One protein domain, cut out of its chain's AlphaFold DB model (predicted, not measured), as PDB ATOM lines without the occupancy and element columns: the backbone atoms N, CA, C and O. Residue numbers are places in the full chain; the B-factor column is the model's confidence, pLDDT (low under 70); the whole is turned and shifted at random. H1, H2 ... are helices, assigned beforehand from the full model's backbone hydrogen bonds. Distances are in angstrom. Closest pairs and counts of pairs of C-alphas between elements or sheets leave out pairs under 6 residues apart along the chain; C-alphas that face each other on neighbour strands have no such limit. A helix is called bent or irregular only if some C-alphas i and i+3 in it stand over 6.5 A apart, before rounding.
ATOM      1  N   VAL A   9      28.340  49.305  60.461       93.19
ATOM      2  CA  VAL A   9      26.949  48.835  60.367       93.19
ATOM      3  C   VAL A   9      26.311  49.271  59.049       93.19
ATOM      4  O   VAL A   9      25.708  48.443  58.369       93.19
ATOM      5  N   VAL A  10      26.485  50.531  58.640       93.88
ATOM      6  CA  VAL A  10      25.936  51.030  57.368       93.88
ATOM      7  C   VAL A  10      26.515  50.265  56.177       93.88
ATOM      8  O   VAL A  10      25.766  49.839  55.298       93.88
ATOM      9  N   VAL A  11      27.828  50.028  56.159       89.12
ATOM     10  CA  VAL A  11      28.491  49.271  55.084       89.12
ATOM     11  C   VAL A  11      27.969  47.835  55.015       89.12
ATOM     12  O   VAL A  11      27.663  47.351  53.925       89.12
ATOM     13  N   VAL A  12      27.809  47.166  56.160       88.75
ATOM     14  CA  VAL A  12      27.265  45.800  56.222       88.75
ATOM     15  C   VAL A  12      25.820  45.761  55.723       88.75
ATOM     16  O   VAL A  12      25.478  44.892  54.923       88.75
ATOM     17  N   VAL A  13      24.978  46.717  56.122       93.38
ATOM     18  CA  VAL A  13      23.581  46.788  55.668       93.38
ATOM     19  C   VAL A  13      23.500  46.986  54.154       93.38
ATOM     20  O   VAL A  13      22.782  46.250  53.479       93.38
ATOM     21  N   LEU A  14      24.271  47.921  53.592       87.38
ATOM     22  CA  LEU A  14      24.304  48.150  52.143       87.38
ATOM     23  C   LEU A  14      24.794  46.916  51.375       87.38
ATOM     24  O   LEU A  14      24.265  46.591  50.309       87.38
ATOM     25  N   PHE A  15      25.771  46.200  51.930       87.50
ATOM     26  CA  PHE A  15      26.267  44.953  51.359       87.50
ATOM     27  C   PHE A  15      25.190  43.859  51.339       87.50
ATOM     28  O   PHE A  15      24.987  43.218  50.306       87.50
ATOM     29  N   LEU A  16      24.443  43.691  52.433       87.38
ATOM     30  CA  LEU A  16      23.341  42.729  52.514       87.38
ATOM     31  C   LEU A  16      22.200  43.069  51.550       87.38
ATOM     32  O   LEU A  16      21.690  42.175  50.876       87.38
ATOM     33  N   ILE A  17      21.842  44.351  51.421       90.38
ATOM     34  CA  ILE A  17      20.837  44.806  50.447       90.38
ATOM     35  C   ILE A  17      21.279  44.438  49.029       90.38
ATOM     36  O   ILE A  17      20.500  43.865  48.269       90.38
ATOM     37  N   ARG A  18      22.544  44.696  48.676       85.50
ATOM     38  CA  ARG A  18      23.089  44.354  47.355       85.50
ATOM     39  C   ARG A  18      23.037  42.849  47.078       85.50
ATOM     40  O   ARG A  18      22.670  42.455  45.974       85.50
ATOM     41  N   ILE A  19      23.369  42.016  48.067       85.25
ATOM     42  CA  ILE A  19      23.243  40.556  47.951       85.25
ATOM     43  C   ILE A  19      21.784  40.159  47.718       85.25
ATOM     44  O   ILE A  19      21.506  39.397  46.793       85.25
ATOM     45  N   GLY A  20      20.852  40.704  48.504       89.56
ATOM     46  CA  GLY A  20      19.425  40.412  48.372       89.56
ATOM     47  C   GLY A  20      18.877  40.759  46.987       89.56
ATOM     48  O   GLY A  20      18.198  39.938  46.373       89.56
ATOM     49  N   VAL A  21      19.234  41.932  46.454       88.69
ATOM     50  CA  VAL A  21      18.841  42.367  45.103       88.69
ATOM     51  C   VAL A  21      19.378  41.410  44.035       88.69
ATOM     52  O   VAL A  21      18.629  41.014  43.144       88.69
ATOM     53  N   ASN A  22      20.637  40.981  44.142       80.94
ATOM     54  CA  ASN A  22      21.229  40.036  43.191       80.94
ATOM     55  C   ASN A  22      20.560  38.654  43.239       80.94
ATOM     56  O   ASN A  22      20.292  38.071  42.188       80.94
ATOM     57  N   ILE A  23      20.266  38.137  44.437       84.69
ATOM     58  CA  ILE A  23      19.565  36.855  44.609       84.69
ATOM     59  C   ILE A  23      18.164  36.937  44.001       84.69
ATOM     60  O   ILE A  23      17.780  36.062  43.224       84.69
ATOM     61  N   LEU A  24      17.420  38.005  44.304       90.00
ATOM     62  CA  LEU A  24      16.079  38.218  43.768       90.00
ATOM     63  C   LEU A  24      16.095  38.294  42.236       90.00
ATOM     64  O   LEU A  24      15.278  37.657  41.576       90.00
ATOM     65  N   TYR A  25      17.056  39.021  41.665       86.31
ATOM     66  CA  TYR A  25      17.206  39.147  40.218       86.31
ATOM     67  C   TYR A  25      17.515  37.803  39.550       86.31
ATOM     68  O   TYR A  25      16.888  37.438  38.555       86.31
ATOM     69  N   SER A  26      18.430  37.026  40.137       82.62
ATOM     70  CA  SER A  26      18.752  35.678  39.663       82.62
ATOM     71  C   SER A  26      17.544  34.741  39.729       82.62
ATOM     72  O   SER A  26      17.357  33.925  38.830       82.62
ATOM     73  N   PHE A  27      16.718  34.853  40.772       88.25
ATOM     74  CA  PHE A  27      15.513  34.042  40.925       88.25
ATOM     75  C   PHE A  27      14.457  34.380  39.865       88.25
ATOM     76  O   PHE A  27      13.931  33.479  39.215       88.25
ATOM     77  N   ILE A  28      14.200  35.670  39.626       88.88
ATOM     78  CA  ILE A  28      13.280  36.123  38.571       88.88
ATOM     79  C   ILE A  28      13.741  35.599  37.206       88.88
ATOM     80  O   ILE A  28      12.930  35.089  36.436       88.88
ATOM     81  N   LEU A  29      15.043  35.654  36.921       83.81
ATOM     82  CA  LEU A  29      15.587  35.130  35.671       83.81
ATOM     83  C   LEU A  29      15.433  33.624  35.519       83.81
ATOM     84  O   LEU A  29      15.106  33.159  34.428       83.81
ATOM     85  N   ALA A  30      15.638  32.873  36.599       85.25
ATOM     86  CA  ALA A  30      15.401  31.438  36.597       85.25
ATOM     87  C   ALA A  30      13.931  31.126  36.283       85.25
ATOM     88  O   ALA A  30      13.662  30.265  35.450       85.25
ATOM     89  N   LEU A  31      12.982  31.863  36.872       90.62
ATOM     90  CA  LEU A  31      11.554  31.699  36.582       90.62
ATOM     91  C   LEU A  31      11.207  32.018  35.123       90.62
ATOM     92  O   LEU A  31      10.461  31.267  34.498       90.62
ATOM     93  N   VAL A  32      11.774  33.091  34.562       87.31
ATOM     94  CA  VAL A  32      11.597  33.429  33.139       87.31
ATOM     95  C   VAL A  32      12.126  32.299  32.252       87.31
ATOM     96  O   VAL A  32      11.437  31.876  31.325       87.31
ATOM     97  N   TRP A  33      13.305  31.756  32.562       86.44
ATOM     98  CA  TRP A  33      13.885  30.627  31.830       86.44
ATOM     99  C   TRP A  33      13.050  29.351  31.928       86.44
ATOM    100  O   TRP A  33      12.863  28.671  30.920       86.44
ATOM    101  N   ILE A  34      12.514  29.044  33.110       88.56
ATOM    102  CA  ILE A  34      11.590  27.921  33.303       88.56
ATOM    103  C   ILE A  34      10.350  28.115  32.423       88.56
ATOM    104  O   ILE A  34       9.973  27.196  31.703       88.56
ATOM    105  N   GLY A  35       9.764  29.316  32.399       85.94
ATOM    106  CA  GLY A  35       8.631  29.629  31.525       85.94
ATOM    107  C   GLY A  35       8.943  29.418  30.038       85.94
ATOM    108  O   GLY A  35       8.141  28.827  29.319       85.94
ATOM    109  N   VAL A  36      10.133  29.829  29.585       82.44
ATOM    110  CA  VAL A  36      10.595  29.601  28.204       82.44
ATOM    111  C   VAL A  36      10.766  28.108  27.903       82.44
ATOM    112  O   VAL A  36      10.366  27.658  26.830       82.44
ATOM    113  N   LEU A  37      11.320  27.330  28.839       84.44
ATOM    114  CA  LEU A  37      11.469  25.878  28.691       84.44
ATOM    115  C   LEU A  37      10.113  25.171  28.576       84.44
ATOM    116  O   LEU A  37       9.941  24.336  27.690       84.44
ATOM    117  N   PHE A  38       9.145  25.533  29.424       86.31
ATOM    118  CA  PHE A  38       7.792  24.973  29.366       86.31
ATOM    119  C   PHE A  38       7.078  25.334  28.056       86.31
ATOM    120  O   PHE A  38       6.536  24.448  27.400       86.31
ATOM    121  N   ALA A  39       7.160  26.591  27.612       79.75
ATOM    122  CA  ALA A  39       6.567  27.014  26.341       79.75
ATOM    123  C   ALA A  39       7.174  26.281  25.126       79.75
ATOM    124  O   ALA A  39       6.473  25.998  24.155       79.75
ATOM    125  N   GLY A  40       8.470  25.949  25.177       79.12
ATOM    126  CA  GLY A  40       9.132  25.153  24.143       79.12
ATOM    127  C   GLY A  40       8.691  23.685  24.116       79.12
ATOM    128  O   GLY A  40       8.630  23.091  23.041       79.12
ATOM    129  N   ALA A  41       8.351  23.104  25.270       82.94
ATOM    130  CA  ALA A  41       7.923  21.708  25.374       82.94
ATOM    131  C   ALA A  41       6.543  21.453  24.740       82.94
ATOM    132  O   ALA A  41       6.295  20.366  24.225       82.94
ATOM    133  N   GLU A  42       5.665  22.457  24.715       88.38
ATOM    134  CA  GLU A  42       4.304  22.350  24.166       88.38
ATOM    135  C   GLU A  42       4.236  22.513  22.633       88.38
ATOM    136  O   GLU A  42       3.154  22.590  22.048       88.38
ATOM    137  N   GLY A  43       5.385  22.581  21.945       83.62
ATOM    138  CA  GLY A  43       5.440  22.719  20.484       83.62
ATOM    139  C   GLY A  43       4.913  24.061  19.970       83.62
ATOM    140  O   GLY A  43       4.641  24.211  18.777       83.62
ATOM    141  N   HIS A  44       4.758  25.053  20.850       75.69
ATOM    142  CA  HIS A  44       4.385  26.401  20.453       75.69
ATOM    143  C   HIS A  44       5.523  27.067  19.680       75.69
ATOM    144  O   HIS A  44       6.692  27.042  20.066       75.69
ATOM    145  N   HIS A  45       5.169  27.674  18.549       81.56
ATOM    146  CA  HIS A  45       6.113  28.352  17.672       81.56
ATOM    147  C   HIS A  45       6.649  29.610  18.373       81.56
ATOM    148  O   HIS A  45       6.022  30.669  18.351       81.56
ATOM    149  N   ILE A  46       7.819  29.505  19.009       77.38
ATOM    150  CA  ILE A  46       8.460  30.648  19.665       77.38
ATOM    151  C   ILE A  46       8.881  31.657  18.581       77.38
ATOM    152  O   ILE A  46       9.609  31.299  17.646       77.38
ATOM    153  N   PRO A  47       8.449  32.929  18.660       78.12
ATOM    154  CA  PRO A  47       8.818  33.932  17.673       78.12
ATOM    155  C   PRO A  47      10.327  34.189  17.723       78.12
ATOM    156  O   PRO A  47      10.888  34.470  18.779       78.12
ATOM    157  N   LYS A  48      10.995  34.174  16.561       75.81
ATOM    158  CA  LYS A  48      12.458  34.364  16.436       75.81
ATOM    159  C   LYS A  48      12.990  35.648  17.096       75.81
ATOM    160  O   LYS A  48      14.160  35.705  17.459       75.81
ATOM    161  N   ARG A  49      12.139  36.661  17.298       74.88
ATOM    162  CA  ARG A  49      12.491  37.901  18.015       74.88
ATOM    163  C   ARG A  49      12.814  37.667  19.497       74.88
ATOM    164  O   ARG A  49      13.602  38.416  20.059       74.88
ATOM    165  N   PHE A  50      12.267  36.615  20.107       72.75
ATOM    166  CA  PHE A  50      12.521  36.270  21.508       72.75
ATOM    167  C   PHE A  50      13.940  35.713  21.723       72.75
ATOM    168  O   PHE A  50      14.551  35.945  22.761       72.75
ATOM    169  N   LEU A  51      14.503  35.036  20.715       68.56
ATOM    170  CA  LEU A  51      15.863  34.487  20.773       68.56
ATOM    171  C   LEU A  51      16.948  35.578  20.757       68.56
ATOM    172  O   LEU A  51      17.957  35.427  21.438       68.56
ATOM    173  N   LEU A  52      16.727  36.683  20.037       71.75
ATOM    174  CA  LEU A  52      17.661  37.820  19.992       71.75
ATOM    175  C   LEU A  52      17.722  38.593  21.317       71.75
ATOM    176  O   LEU A  52      18.794  39.024  21.729       71.75
ATOM    177  N   TYR A  53      16.594  38.719  22.019       74.00
ATOM    178  CA  TYR A  53      16.551  39.420  23.305       74.00
ATOM    179  C   TYR A  53      17.340  38.672  24.394       74.00
ATOM    180  O   TYR A  53      17.996  39.275  25.243       74.00
ATOM    181  N   ASN A  54      17.338  37.339  24.329       70.12
ATOM    182  CA  ASN A  54      18.043  36.504  25.294       70.12
ATOM    183  C   ASN A  54      19.567  36.591  25.161       70.12
ATOM    184  O   ASN A  54      20.253  36.529  26.179       70.12
ATOM    185  N   SER A  55      20.124  36.766  23.957       76.44
ATOM    186  CA  SER A  55      21.582  36.867  23.812       76.44
ATOM    187  C   SER A  55      22.128  38.173  24.386       76.44
ATOM    188  O   SER A  55      23.134  38.139  25.091       76.44
ATOM    189  N   GLU A  56      21.450  39.305  24.163       80.00
ATOM    190  CA  GLU A  56      21.854  40.588  24.755       80.00
ATOM    191  C   GLU A  56      21.789  40.531  26.283       80.00
ATOM    192  O   GLU A  56      22.728  40.921  26.982       80.00
ATOM    193  N   PHE A  57      20.722  39.938  26.816       75.31
ATOM    194  CA  PHE A  57      20.555  39.800  28.251       75.31
ATOM    195  C   PHE A  57      21.640  38.917  28.889       75.31
ATOM    196  O   PHE A  57      22.233  39.283  29.908       75.31
ATOM    197  N   VAL A  58      21.962  37.780  28.264       77.69
ATOM    198  CA  VAL A  58      23.057  36.905  28.708       77.69
ATOM    199  C   VAL A  58      24.387  37.658  28.675       77.69
ATOM    200  O   VAL A  58      25.143  37.592  29.644       77.69
ATOM    201  N   THR A  59      24.659  38.442  27.628       82.75
ATOM    202  CA  THR A  59      25.894  39.241  27.567       82.75
ATOM    203  C   THR A  59      25.973  40.300  28.666       82.75
ATOM    204  O   THR A  59      27.035  40.459  29.267       82.75
ATOM    205  N   MET A  60      24.865  40.965  29.011       83.38
ATOM    206  CA  MET A  60      24.836  41.930  30.117       83.38
ATOM    207  C   MET A  60      25.044  41.256  31.479       83.38
ATOM    208  O   MET A  60      25.776  41.782  32.322       83.38
ATOM    209  N   ALA A  61      24.462  40.072  31.691       80.19
ATOM    210  CA  ALA A  61      24.659  39.298  32.915       80.19
ATOM    211  C   ALA A  61      26.126  38.862  33.083       80.19
ATOM    212  O   ALA A  61      26.705  39.039  34.158       80.19
ATOM    213  N   PHE A  62      26.758  38.374  32.012       80.50
ATOM    214  CA  PHE A  62      28.185  38.040  32.010       80.50
ATOM    215  C   PHE A  62      29.071  39.268  32.242       80.50
ATOM    216  O   PHE A  62      30.002  39.201  33.044       80.50
ATOM    217  N   ALA A  63      28.767  40.404  31.606       85.19
ATOM    218  CA  ALA A  63      29.506  41.647  31.817       85.19
ATOM    219  C   ALA A  63      29.437  42.113  33.284       85.19
ATOM    220  O   ALA A  63      30.460  42.454  33.876       85.19
ATOM    221  N   SER A  64      28.254  42.054  33.904       85.12
ATOM    222  CA  SER A  64      28.056  42.401  35.320       85.12
ATOM    223  C   SER A  64      28.845  41.486  36.271       85.12
ATOM    224  O   SER A  64      29.484  41.956  37.223       85.12
ATOM    225  N   LEU A  65      28.868  40.178  35.987       83.50
ATOM    226  CA  LEU A  65      29.662  39.206  36.739       83.50
ATOM    227  C   LEU A  65      31.163  39.519  36.637       83.50
ATOM    228  O   LEU A  65      31.844  39.588  37.662       83.50
ATOM    229  N   LEU A  66      31.667  39.761  35.422       86.44
ATOM    230  CA  LEU A  66      33.077  40.081  35.179       86.44
ATOM    231  C   LEU A  66      33.505  41.353  35.914       86.44
ATOM    232  O   LEU A  66      34.532  41.345  36.589       86.44
ATOM    233  N   ILE A  67      32.693  42.412  35.863       91.44
ATOM    234  CA  ILE A  67      32.960  43.656  36.601       91.44
ATOM    235  C   ILE A  67      33.063  43.375  38.103       91.44
ATOM    236  O   ILE A  67      33.979  43.860  38.764       91.44
ATOM    237  N   THR A  68      32.166  42.551  38.649       88.19
ATOM    238  CA  THR A  68      32.182  42.204  40.077       88.19
ATOM    239  C   THR A  68      33.457  41.449  40.462       88.19
ATOM    240  O   THR A  68      34.080  41.777  41.472       88.19
ATOM    241  N   VAL A  69      33.890  40.481  39.648       87.88
ATOM    242  CA  VAL A  69      35.136  39.731  39.877       87.88
ATOM    243  C   VAL A  69      36.354  40.655  39.831       87.88
ATOM    244  O   VAL A  69      37.204  40.583  40.719       87.88
ATOM    245  N   VAL A  70      36.417  41.562  38.850       92.12
ATOM    246  CA  VAL A  70      37.507  42.541  38.721       92.12
ATOM    247  C   VAL A  70      37.575  43.453  39.947       92.12
ATOM    248  O   VAL A  70      38.651  43.627  40.514       92.12
ATOM    249  N   VAL A  71      36.439  43.976  40.420       92.44
ATOM    250  CA  VAL A  71      36.393  44.815  41.632       92.44
ATOM    251  C   VAL A  71      36.899  44.051  42.858       92.44
ATOM    252  O   VAL A  71      37.702  44.586  43.621       92.44
ATOM    253  N   VAL A  72      36.489  42.790  43.038       89.38
ATOM    254  CA  VAL A  72      36.964  41.950  44.152       89.38
ATOM    255  C   VAL A  72      38.470  41.695  44.058       89.38
ATOM    256  O   VAL A  72      39.159  41.731  45.080       89.38
ATOM    257  N   MET A  73      39.004  41.466  42.856       88.25
ATOM    258  CA  MET A  73      40.447  41.302  42.666       88.25
ATOM    259  C   MET A  73      41.215  42.578  43.007       88.25
ATOM    260  O   MET A  73      42.170  42.503  43.773       88.25
ATOM    261  N   ILE A  74      40.757  43.746  42.547       88.75
ATOM    262  CA  ILE A  74      41.376  45.039  42.885       88.75
ATOM    263  C   ILE A  74      41.366  45.259  44.404       88.75
ATOM    264  O   ILE A  74      42.392  45.603  44.986       88.75
ATOM    265  N   GLN A  75      40.240  44.994  45.073       86.88
ATOM    266  CA  GLN A  75      40.142  45.107  46.532       86.88
ATOM    267  C   GLN A  75      41.109  44.168  47.260       86.88
ATOM    268  O   GLN A  75      41.701  44.555  48.269       86.88
ATOM    269  N   ARG A  76      41.288  42.935  46.767       87.19
ATOM    270  CA  ARG A  76      42.273  42.001  47.326       87.19
ATOM    271  C   ARG A  76      43.695  42.514  47.154       87.19
ATOM    272  O   ARG A  76      44.444  42.457  48.123       87.19
ATOM    273  N   THR A  77      44.042  43.038  45.983       85.44
ATOM    274  CA  THR A  77      45.375  43.592  45.715       85.44
ATOM    275  C   THR A  77      45.680  44.773  46.635       85.44
ATOM    276  O   THR A  77      46.708  44.769  47.302       85.44
ATOM    277  N   VAL A  78      44.747  45.719  46.781       89.25
ATOM    278  CA  VAL A  78      44.919  46.881  47.674       89.25
ATOM    279  C   VAL A  78      45.040  46.456  49.143       89.25
ATOM    280  O   VAL A  78      45.882  46.965  49.881       89.25
ATOM    281  N   ASN A  79      44.234  45.489  49.592       82.75
ATOM    282  CA  ASN A  79      44.338  44.968  50.959       82.75
ATOM    283  C   ASN A  79      45.644  44.200  51.202       82.75
ATOM    284  O   ASN A  79      46.145  44.193  52.325       82.75
ATOM    285  N   PHE A  80      46.176  43.536  50.176       80.56
ATOM    286  CA  PHE A  80      47.457  42.844  50.249       80.56
ATOM    287  C   PHE A  80      48.612  43.837  50.377       80.56
ATOM    288  O   PHE A  80      49.460  43.673  51.249       80.56
TER     289      PHE A  80
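What this domain is: This is residues 9 to 80 of the 172 residues of an uncharacterized protein of Desulfovibrionaceae bacterium (UniProt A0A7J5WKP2). Two long helices make the legs of a narrow, open U: the chain goes out along H1, turns through a loop at one end and folds back along H2, with a gap between the legs, which are skewed across each other. The helices make the longest axis, and no third part fills the gap. The printed part has 72 residues with two named helices, H1 then H2, and no named strand; its class is all helix. The whole is extended, a rod spanning 55 by 23 by 15 A, with a radius of gyration of the C-alphas of 17.4 A.

How they stand to each other: Look first at H1, residues 9 to 41, then at H2, residues 48 to 80. The two helices are apart, with no C-alpha of the one within 8 A of the other. Residues 9 to 25 of H1 and residues 62 to 80 of H2 are among the stretches that stand free. On the backbone, every O i to N i+4 pair of H1 is within hydrogen-bond range, and in H2 25 of 29 are.

Where its parts are: Find C-alpha 9 at (26.949, 48.835, 60.367); from there H1 runs 48.2 A to C-alpha 41 at (7.923, 21.708, 25.374). H2 begins at C-alpha 48 and runs 49.4 A to C-alpha 80 at (47.457, 42.844, 50.249). Neither helix is bent.

The domain as a whole: Look to Gly 43 and Phe 80 for the two C-alphas farthest apart, 55.3 A. The first and last printed C-alphas, of Val 9 and Phe 80, are 23.6 A apart. The link from H1 to H2, residues 42 to 47, is short, and the printed part has no cut. The mean pLDDT of the printed part is 84.2, and one residue, Leu 51, is under 70.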